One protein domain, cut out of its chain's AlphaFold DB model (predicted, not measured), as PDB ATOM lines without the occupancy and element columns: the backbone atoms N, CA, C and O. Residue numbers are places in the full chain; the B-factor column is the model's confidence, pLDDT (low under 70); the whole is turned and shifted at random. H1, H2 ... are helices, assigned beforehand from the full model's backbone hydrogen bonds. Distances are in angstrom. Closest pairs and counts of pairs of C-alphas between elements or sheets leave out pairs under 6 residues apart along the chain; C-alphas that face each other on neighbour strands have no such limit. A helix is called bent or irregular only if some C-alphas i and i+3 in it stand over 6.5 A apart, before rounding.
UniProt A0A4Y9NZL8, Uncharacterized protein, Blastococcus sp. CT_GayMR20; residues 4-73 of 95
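This is residues 4 to 73 of the 95 residues of an uncharacterized protein of Blastococcus sp. CT_GayMR20 (UniProt A0A4Y9NZL8). A long helix, H1, and a second helix, H2, stand clear of each other like two separate arms, joined by a long looping link, residues 29 to 53. There is no shared core; the link folds back on itself, with residues 42 to 43 paired antiparallel with residues 49 to 50. The printed part has 70 residues with two named helices, H1 then H2, and no named strand; the class is all helix. It is extended, with a radius of gyration of the C-alphas of 20.6 A, and flat in outline, spanning 59 by 38 by 20 A.

H1, the longest helix, covers residues 4 to 28 and measures 36.0 A from first to last C-alpha. It begins at C-alpha 4 at (112.293, 132.336, 130.025) and ends at C-alpha 28 at (138.306, 107.962, 125.345). H2 covers residues 54 to 72, 26.2 A from first to last C-alpha, and ends at C-alpha 72 at (150.822, 96.462, 156.737). Neither helix is bent or irregular.

H1 and H2 are apart, with no C-alpha of the one within 8 A of the other. Residues 4 to 21 and 23 to 28 of H1 stand free, as do residues 54 to 72 of H2. In the link, residues 31 to 37 also stand free. In H1 and H2 every O i to N i+4 pair is within hydrogen-bond range.

The two C-alphas farthest apart are those of Gly 4 and Arg 73, at 62.2 A. The printed part has no cut. The link from H1 to H2, 25 residues, is long. Mean pLDDT is 72.6 over the printed part of this predicted model, 94 in H1 and 60 in H2; residues 30 to 73 are under 70, which is low confidence.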
ATOM      1  N   GLY A   4     111.851 132.776 131.351       95.62
ATOM      2  CA  GLY A   4     112.293 132.336 130.025       95.62
ATOM      3  C   GLY A   4     113.809 132.426 129.822       95.62
ATOM      4  O   GLY A   4     114.415 131.483 129.323       95.62
ATOM      5  N   GLY A   5     114.446 133.513 130.271       96.25
ATOM      6  CA  GLY A   5     115.903 133.646 130.209       96.25
ATOM      7  C   GLY A   5     116.626 132.602 131.064       96.25
ATOM      8  O   GLY A   5     117.608 132.017 130.619       96.25
ATOM      9  N   ALA A   6     116.114 132.315 132.265       96.25
ATOM     10  CA  ALA A   6     116.677 131.279 133.130       96.25
ATOM     11  C   ALA A   6     116.562 129.875 132.507       96.25
ATOM     12  O   ALA A   6     117.531 129.114 132.526       96.25
ATOM     13  N   LEU A   7     115.414 129.550 131.904       97.06
ATOM     14  CA  LEU A   7     115.208 128.275 131.208       97.06
ATOM     15  C   LEU A   7     116.130 128.128 129.996       97.06
ATOM     16  O   LEU A   7     116.711 127.062 129.806       97.06
ATOM     17  N   LEU A   8     116.312 129.194 129.212       97.31
ATOM     18  CA  LEU A   8     117.210 129.183 128.059       97.31
ATOM     19  C   LEU A   8     118.660 128.914 128.479       97.31
ATOM     20  O   LEU A   8     119.332 128.082 127.871       97.31
ATOM     21  N   VAL A   9     119.132 129.577 129.538       97.69
ATOM     22  CA  VAL A   9     120.485 129.363 130.072       97.69
ATOM     23  C   VAL A   9     120.656 127.930 130.571       97.69
ATOM     24  O   VAL A   9     121.649 127.287 130.237       97.69
ATOM     25  N   LEU A  10     119.690 127.403 131.330       97.75
ATOM     26  CA  LEU A  10     119.754 126.029 131.829       97.75
ATOM     27  C   LEU A  10     119.747 125.008 130.682       97.75
ATOM     28  O   LEU A  10     120.505 124.041 130.715       97.75
ATOM     29  N   PHE A  11     118.934 125.246 129.653       98.06
ATOM     30  CA  PHE A  11     118.878 124.409 128.461       98.06
ATOM     31  C   PHE A  11     120.208 124.408 127.698       98.06
ATOM     32  O   PHE A  11     120.729 123.345 127.368       98.06
ATOM     33  N   LEU A  12     120.801 125.584 127.472       98.56
ATOM     34  CA  LEU A  12     122.111 125.716 126.831       98.56
ATOM     35  C   LEU A  12     123.214 125.032 127.643       98.56
ATOM     36  O   LEU A  12     124.056 124.336 127.076       98.56
ATOM     37  N   LEU A  13     123.190 125.185 128.969       98.56
ATOM     38  CA  LEU A  13     124.139 124.531 129.866       98.56
ATOM     39  C   LEU A  13     124.008 123.005 129.803       98.56
ATOM     40  O   LEU A  13     125.015 122.300 129.738       98.56
ATOM     41  N   PHE A  14     122.775 122.497 129.775       98.12
ATOM     42  CA  PHE A  14     122.500 121.075 129.605       98.12
ATOM     43  C   PHE A  14     123.023 120.554 128.259       98.12
ATOM     44  O   PHE A  14     123.733 119.548 128.232       98.12
ATOM     45  N   LEU A  15     122.756 121.259 127.154       98.50
ATOM     46  CA  LEU A  15     123.279 120.904 125.830       98.50
ATOM     47  C   LEU A  15     124.810 120.867 125.810       98.50
ATOM     48  O   LEU A  15     125.393 119.906 125.310       98.50
ATOM     49  N   ALA A  16     125.461 121.882 126.381       98.31
ATOM     50  CA  ALA A  16     126.916 121.944 126.467       98.31
ATOM     51  C   ALA A  16     127.483 120.762 127.267       98.31
ATOM     52  O   ALA A  16     128.444 120.123 126.838       98.31
ATOM     53  N   TYR A  17     126.857 120.420 128.395       97.88
ATOM     54  CA  TYR A  17     127.249 119.269 129.202       97.88
ATOM     55  C   TYR A  17     127.126 117.947 128.428       97.88
ATOM     56  O   TYR A  17     128.060 117.139 128.421       97.88
ATOM     57  N   VAL A  18     126.007 117.729 127.732       97.31
ATOM     58  CA  VAL A  18     125.796 116.526 126.911       97.31
ATOM     59  C   VAL A  18     126.815 116.453 125.771       97.31
ATOM     60  O   VAL A  18     127.407 115.399 125.540       97.31
ATOM     61  N   ALA A  19     127.093 117.570 125.097       96.81
ATOM     62  CA  ALA A  19     128.093 117.625 124.036       96.81
ATOM     63  C   ALA A  19     129.493 117.253 124.554       96.81
ATOM     64  O   ALA A  19     130.141 116.363 124.004       96.81
ATOM     65  N   VAL A  20     129.940 117.869 125.655       96.50
ATOM     66  CA  VAL A  20     131.259 117.596 126.251       96.50
ATOM     67  C   VAL A  20     131.373 116.145 126.703       96.50
ATOM     68  O   VAL A  20     132.358 115.482 126.387       96.50
ATOM     69  N   THR A  21     130.373 115.624 127.414       92.25
ATOM     70  CA  THR A  21     130.386 114.226 127.875       92.25
ATOM     71  C   THR A  21     130.445 113.249 126.705       92.25
ATOM     72  O   THR A  21     131.230 112.303 126.743       92.25
ATOM     73  N   THR A  22     129.705 113.519 125.630       88.94
ATOM     74  CA  THR A  22     129.744 112.716 124.402       88.94
ATOM     75  C   THR A  22     131.123 112.751 123.748       88.94
ATOM     76  O   THR A  22     131.663 111.699 123.415       88.94
ATOM     77  N   VAL A  23     131.740 113.931 123.625       89.62
ATOM     78  CA  VAL A  23     133.109 114.067 123.099       89.62
ATOM     79  C   VAL A  23     134.101 113.306 123.971       89.62
ATOM     80  O   VAL A  23     134.931 112.572 123.450       89.62
ATOM     81  N   VAL A  24     134.004 113.419 125.295       89.81
ATOM     82  CA  VAL A  24     134.879 112.693 126.224       89.81
ATOM     83  C   VAL A  24     134.741 111.183 126.041       89.81
ATOM     84  O   VAL A  24     135.751 110.486 126.017       89.81
ATOM     85  N   VAL A  25     133.518 110.671 125.892       85.56
ATOM     86  CA  VAL A  25     133.271 109.245 125.640       85.56
ATOM     87  C   VAL A  25     133.821 108.825 124.278       85.56
ATOM     88  O   VAL A  25     134.467 107.785 124.186       85.56
ATOM     89  N   ALA A  26     133.619 109.633 123.238       84.50
ATOM     90  CA  ALA A  26     134.131 109.354 121.901       84.50
ATOM     91  C   ALA A  26     135.669 109.338 121.869       84.50
ATOM     92  O   ALA A  26     136.262 108.375 121.395       84.50
ATOM     93  N   VAL A  27     136.317 110.358 122.441       86.62
ATOM     94  CA  VAL A  27     137.782 110.498 122.495       86.62
ATOM     95  C   VAL A  27     138.425 109.417 123.362       86.62
ATOM     96  O   VAL A  27     139.482 108.901 123.014       86.62
ATOM     97  N   ARG A  28     137.799 109.043 124.484       83.12
ATOM     98  CA  ARG A  28     138.306 107.962 125.345       83.12
ATOM     99  C   ARG A  28     138.052 106.567 124.773       83.12
ATOM    100  O   ARG A  28     138.556 105.607 125.344       83.12
ATOM    101  N   GLY A  29     137.296 106.461 123.679       75.12
ATOM    102  CA  GLY A  29     136.842 105.189 123.135       75.12
ATOM    103  C   GLY A  29     135.807 104.553 124.059       75.12
ATOM    104  O   GLY A  29     136.138 103.823 124.993       75.12
ATOM    105  N   GLY A  30     134.530 104.847 123.817       68.38
ATOM    106  CA  GLY A  30     133.422 104.135 124.451       68.38
ATOM    107  C   GLY A  30     133.403 102.649 124.074       68.38
ATOM    108  O   GLY A  30     134.163 102.198 123.217       68.38
ATOM    109  N   ARG A  31     132.504 101.888 124.713       61.75
ATOM    110  CA  ARG A  31     132.218 100.486 124.373       61.75
ATOM    111  C   ARG A  31     132.041 100.341 122.860       61.75
ATOM    112  O   ARG A  31     131.072 100.854 122.304       61.75
ATOM    113  N   GLY A  32     133.013  99.715 122.200       66.12
ATOM    114  CA  GLY A  32     132.991  99.537 120.753       66.12
ATOM    115  C   GLY A  32     131.853  98.602 120.326       66.12
ATOM    116  O   GLY A  32     131.315  97.877 121.157       66.12
ATOM    117  N   PRO A  33     131.518  98.534 119.029       63.75
ATOM    118  CA  PRO A  33     130.535  97.579 118.493       63.75
ATOM    119  C   PRO A  33     130.888  96.103 118.770       63.75
ATOM    120  O   PRO A  33     130.057  95.221 118.589       63.75
ATOM    121  N   ALA A  34     132.118  95.842 119.226       57.81
ATOM    122  CA  ALA A  34     132.595  94.552 119.705       57.81
ATOM    123  C   ALA A  34     132.332  94.300 121.202       57.81
ATOM    124  O   ALA A  34     132.782  93.278 121.714       57.81
ATOM    125  N   ASP A  35     131.667  95.204 121.930       59.94
ATOM    126  CA  ASP A  35     131.193  94.894 123.273       59.94
ATOM    127  C   ASP A  35     129.948  94.014 123.161       59.94
ATOM    128  O   ASP A  35     128.883  94.501 122.767       59.94
ATOM    129  N   PRO A  36     130.066  92.707 123.464       56.66
ATOM    130  CA  PRO A  36     128.930  91.819 123.366       56.66
ATOM    131  C   PRO A  36     127.865  92.272 124.371       56.66
ATOM    132  O   PRO A  36     128.209  92.807 125.436       56.66
ATOM    133  N   PRO A  37     126.570  92.065 124.071       63.00
ATOM    134  CA  PRO A  37     125.527  92.350 125.040       63.00
ATOM    135  C   PRO A  37     125.860  91.618 126.341       63.00
ATOM    136  O   PRO A  37     126.381  90.501 126.323       63.00
ATOM    137  N   ALA A  38     125.578  92.262 127.476       61.97
ATOM    138  CA  ALA A  38     125.962  91.802 128.815       61.97
ATOM    139  C   ALA A  38     125.422  90.402 129.198       61.97
ATOM    140  O   ALA A  38     125.707  89.911 130.288       61.97
ATOM    141  N   SER A  39     124.651  89.766 128.314       61.28
ATOM    142  CA  SER A  39     124.222  88.373 128.369       61.28
ATOM    143  C   SER A  39     125.308  87.362 127.979       61.28
ATOM    144  O   SER A  39     125.183  86.199 128.352       61.28
ATOM    145  N   HIS A  40     126.370  87.755 127.266       57.25
ATOM    146  CA  HIS A  40     127.468  86.845 126.929       57.25
ATOM    147  C   HIS A  40     128.635  87.021 127.898       57.25
ATOM    148  O   HIS A  40     129.279  88.071 127.954       57.25
ATOM    149  N   LEU A  41     128.933  85.962 128.653       58.12
ATOM    150  CA  LEU A  41     130.198  85.846 129.372       58.12
ATOM    151  C   LEU A  41     131.332  85.946 128.343       58.12
ATOM    152  O   LEU A  41     131.380  85.151 127.407       58.12
ATOM    153  N   ARG A  42     132.239  86.921 128.500       59.12
ATOM    154  CA  ARG A  42     133.480  86.951 127.717       59.12
ATOM    155  C   ARG A  42     134.271  85.701 128.085       59.12
ATOM    156  O   ARG A  42     134.683  85.557 129.229       59.12
ATOM    157  N   VAL A  43     134.424  84.780 127.146       57.19
ATOM    158  CA  VAL A  43     135.196  83.552 127.342       57.19
ATOM    159  C   VAL A  43     136.656  83.867 127.007       57.19
ATOM    160  O   VAL A  43     136.940  84.416 125.945       57.19
ATOM    161  N   ASP A  44     137.567  83.599 127.941       59.03
ATOM    162  CA  ASP A  44     139.019  83.624 127.723       59.03
ATOM    163  C   ASP A  44     139.361  82.676 126.558       59.03
ATOM    164  O   ASP A  44     138.698  81.647 126.434       59.03
ATOM    165  N   PRO A  45     140.377  82.919 125.715       61.09
ATOM    166  CA  PRO A  45     140.872  81.926 124.754       61.09
ATOM    167  C   PRO A  45     141.136  80.519 125.333       61.09
ATOM    168  O   PRO A  45     141.132  79.553 124.575       61.09
ATOM    169  N   ALA A  46     141.306  80.373 126.654       66.88
ATOM    170  CA  ALA A  46     141.374  79.083 127.351       66.88
ATOM    171  C   ALA A  46     140.003  78.465 127.731       66.88
ATOM    172  O   ALA A  46     139.958  77.449 128.419       66.88
ATOM    173  N   GLY A  47     138.878  79.056 127.317       59.38
ATOM    174  CA  GLY A  47     137.525  78.532 127.547       59.38
ATOM    175  C   GLY A  47     136.869  78.952 128.869       59.38
ATOM    176  O   GLY A  47     135.747  78.532 129.153       59.38
ATOM    177  N   PHE A  48     137.518  79.791 129.681       61.34
ATOM    178  CA  PHE A  48     136.993  80.176 130.994       61.34
ATOM    179  C   PHE A  48     136.168  81.468 130.942       61.34
ATOM    180  O   PHE A  48     136.582  82.439 130.309       61.34
ATOM    181  N   PRO A  49     135.021  81.539 131.639       57.41
ATOM    182  CA  PRO A  49     134.234  82.761 131.709       57.41
ATOM    183  C   PRO A  49     134.993  83.854 132.477       57.41
ATOM    184  O   PRO A  49     135.115  83.822 133.704       57.41
ATOM    185  N   VAL A  50     135.466  84.867 131.757       63.34
ATOM    186  CA  VAL A  50     136.047  86.084 132.318       63.34
ATOM    187  C   VAL A  50     134.902  86.963 132.805       63.34
ATOM    188  O   VAL A  50     134.135  87.536 132.030       63.34
ATOM    189  N   ARG A  51     134.778  87.095 134.128       58.25
ATOM    190  CA  ARG A  51     133.839  88.039 134.745       58.25
ATOM    191  C   ARG A  51     134.303  89.473 134.485       58.25
ATOM    192  O   ARG A  51     134.946  90.079 135.330       58.25
ATOM    193  N   THR A  52     133.955  90.064 133.348       62.81
ATOM    194  CA  THR A  52     134.126  91.508 133.135       62.81
ATOM    195  C   THR A  52     132.893  92.244 133.648       62.81
ATOM    196  O   THR A  52     131.937  92.494 132.921       62.81
ATOM    197  N   GLY A  53     132.896  92.569 134.936       58.31
ATOM    198  CA  GLY A  53     131.841  93.352 135.573       58.31
ATOM    199  C   GLY A  53     132.336  93.978 136.868       58.31
ATOM    200  O   GLY A  53     133.391  93.601 137.372       58.31
ATOM    201  N   ARG A  54     131.561  94.910 137.434       54.62
ATOM    202  CA  ARG A  54     131.852  95.639 138.689       54.62
ATOM    203  C   ARG A  54     132.373  94.730 139.820       54.62
ATOM    204  O   ARG A  54     133.204  95.162 140.617       54.62
ATOM    205  N   ALA A  55     131.950  93.464 139.829       57.66
ATOM    206  CA  ALA A  55     132.411  92.407 140.726       57.66
ATOM    207  C   ALA A  55     133.901  92.025 140.582       57.66
ATOM    208  O   ALA A  55     134.533  91.741 141.590       57.66
ATOM    209  N   ALA A  56     134.495  92.046 139.385       57.78
ATOM    210  CA  ALA A  56     135.925  91.772 139.200       57.78
ATOM    211  C   ALA A  56     136.802  92.939 139.656       57.78
ATOM    212  O   ALA A  56     137.814  92.721 140.313       57.78
ATOM    213  N   THR A  57     136.376  94.180 139.412       59.78
ATOM    214  CA  THR A  57     136.999  95.363 140.029       59.78
ATOM    215  C   THR A  57     136.889  95.330 141.552       59.78
ATOM    216  O   THR A  57     137.865  95.635 142.231       59.78
ATOM    217  N   ALA A  58     135.745  94.910 142.102       60.50
ATOM    218  CA  ALA A  58     135.583  94.740 143.545       60.50
ATOM    219  C   ALA A  58     136.485  93.619 144.089       60.50
ATOM    220  O   ALA A  58     137.186  93.832 145.069       60.50
ATOM    221  N   ALA A  59     136.550  92.462 143.426       61.16
ATOM    222  CA  ALA A  59     137.434  91.364 143.817       61.16
ATOM    223  C   ALA A  59     138.921  91.755 143.734       61.16
ATOM    224  O   ALA A  59     139.701  91.404 144.619       61.16
ATOM    225  N   ALA A  60     139.317  92.533 142.723       61.62
ATOM    226  CA  ALA A  60     140.666  93.079 142.610       61.62
ATOM    227  C   ALA A  60     140.967  94.101 143.720       61.62
ATOM    228  O   ALA A  60     142.057  94.077 144.290       61.62
ATOM    229  N   ALA A  61     140.004  94.953 144.084       62.09
ATOM    230  CA  ALA A  61     140.132  95.884 145.205       62.09
ATOM    231  C   ALA A  61     140.229  95.149 146.556       62.09
ATOM    232  O   ALA A  61     141.090  95.474 147.373       62.09
ATOM    233  N   VAL A  62     139.426  94.103 146.770       67.50
ATOM    234  CA  VAL A  62     139.517  93.226 147.950       67.50
ATOM    235  C   VAL A  62     140.867  92.504 147.990       67.50
ATOM    236  O   VAL A  62     141.509  92.428 149.029       67.50
ATOM    237  N   SER A  63     141.364  92.030 146.849       64.81
ATOM    238  CA  SER A  63     142.673  91.367 146.778       64.81
ATOM    239  C   SER A  63     143.826  92.338 147.046       64.81
ATOM    240  O   SER A  63     144.792  91.984 147.723       64.81
ATOM    241  N   ARG A  64     143.722  93.582 146.558       63.22
ATOM    242  CA  ARG A  64     144.704  94.641 146.819       63.22
ATOM    243  C   ARG A  64     144.709  95.035 148.296       63.22
ATOM    244  O   ARG A  64     145.780  95.036 148.888       63.22
ATOM    245  N   THR A  65     143.542  95.234 148.908       64.25
ATOM    246  CA  THR A  65     143.421  95.526 150.350       64.25
ATOM    247  C   THR A  65     143.861  94.355 151.235       64.25
ATOM    248  O   THR A  65     144.481  94.572 152.275       64.25
ATOM    249  N   ALA A  66     143.642  93.104 150.818       61.50
ATOM    250  CA  ALA A  66     144.163  91.923 151.510       61.50
ATOM    251  C   ALA A  66     145.697  91.824 151.413       61.50
ATOM    252  O   ALA A  66     146.375  91.496 152.390       61.50
ATOM    253  N   ARG A  67     146.273  92.135 150.244       62.28
ATOM    254  CA  ARG A  67     147.730  92.177 150.045       62.28
ATOM    255  C   ARG A  67     148.374  93.332 150.810       62.28
ATOM    256  O   ARG A  67     149.429  93.146 151.411       62.28
ATOM    257  N   GLU A  68     147.724  94.488 150.836       58.06
ATOM    258  CA  GLU A  68     148.124  95.634 151.653       58.06
ATOM    259  C   GLU A  68     148.035  95.301 153.139       58.06
ATOM    260  O   GLU A  68     149.009  95.536 153.833       58.06
ATOM    261  N   SER A  69     146.984  94.622 153.613       58.72
ATOM    262  CA  SER A  69     146.891  94.121 154.998       58.72
ATOM    263  C   SER A  69     148.027  93.159 155.365       58.72
ATOM    264  O   SER A  69     148.542  93.168 156.482       58.72
ATOM    265  N   ARG A  70     148.465  92.323 154.416       58.50
ATOM    266  CA  ARG A  70     149.602  91.410 154.619       58.50
ATOM    267  C   ARG A  70     150.945  92.150 154.664       58.50
ATOM    268  O   ARG A  70     151.869  91.674 155.313       58.50
ATOM    269  N   THR A  71     151.034  93.301 154.004       57.47
ATOM    270  CA  THR A  71     152.228  94.163 153.974       57.47
ATOM    271  C   THR A  71     152.218  95.187 155.117       57.47
ATOM    272  O   THR A  71     153.272  95.620 155.564       57.47
ATOM    273  N   SER A  72     151.032  95.544 155.620       46.84
ATOM    274  CA  SER A  72     150.822  96.462 156.737       46.84
ATOM    275  C   SER A  72     150.832  95.771 158.089       46.84
ATOM    276  O   SER A  72     150.778  96.484 159.082       46.84
ATOM    277  N   ARG A  73     150.930  94.427 158.149       48.31
ATOM    278  CA  ARG A  73     151.297  93.712 159.377       48.31
ATOM    279  C   ARG A  73     152.676  94.238 159.766       48.31
ATOM    280  O   ARG A  73     153.667  93.828 159.156       48.31
TER     281      ARG A  73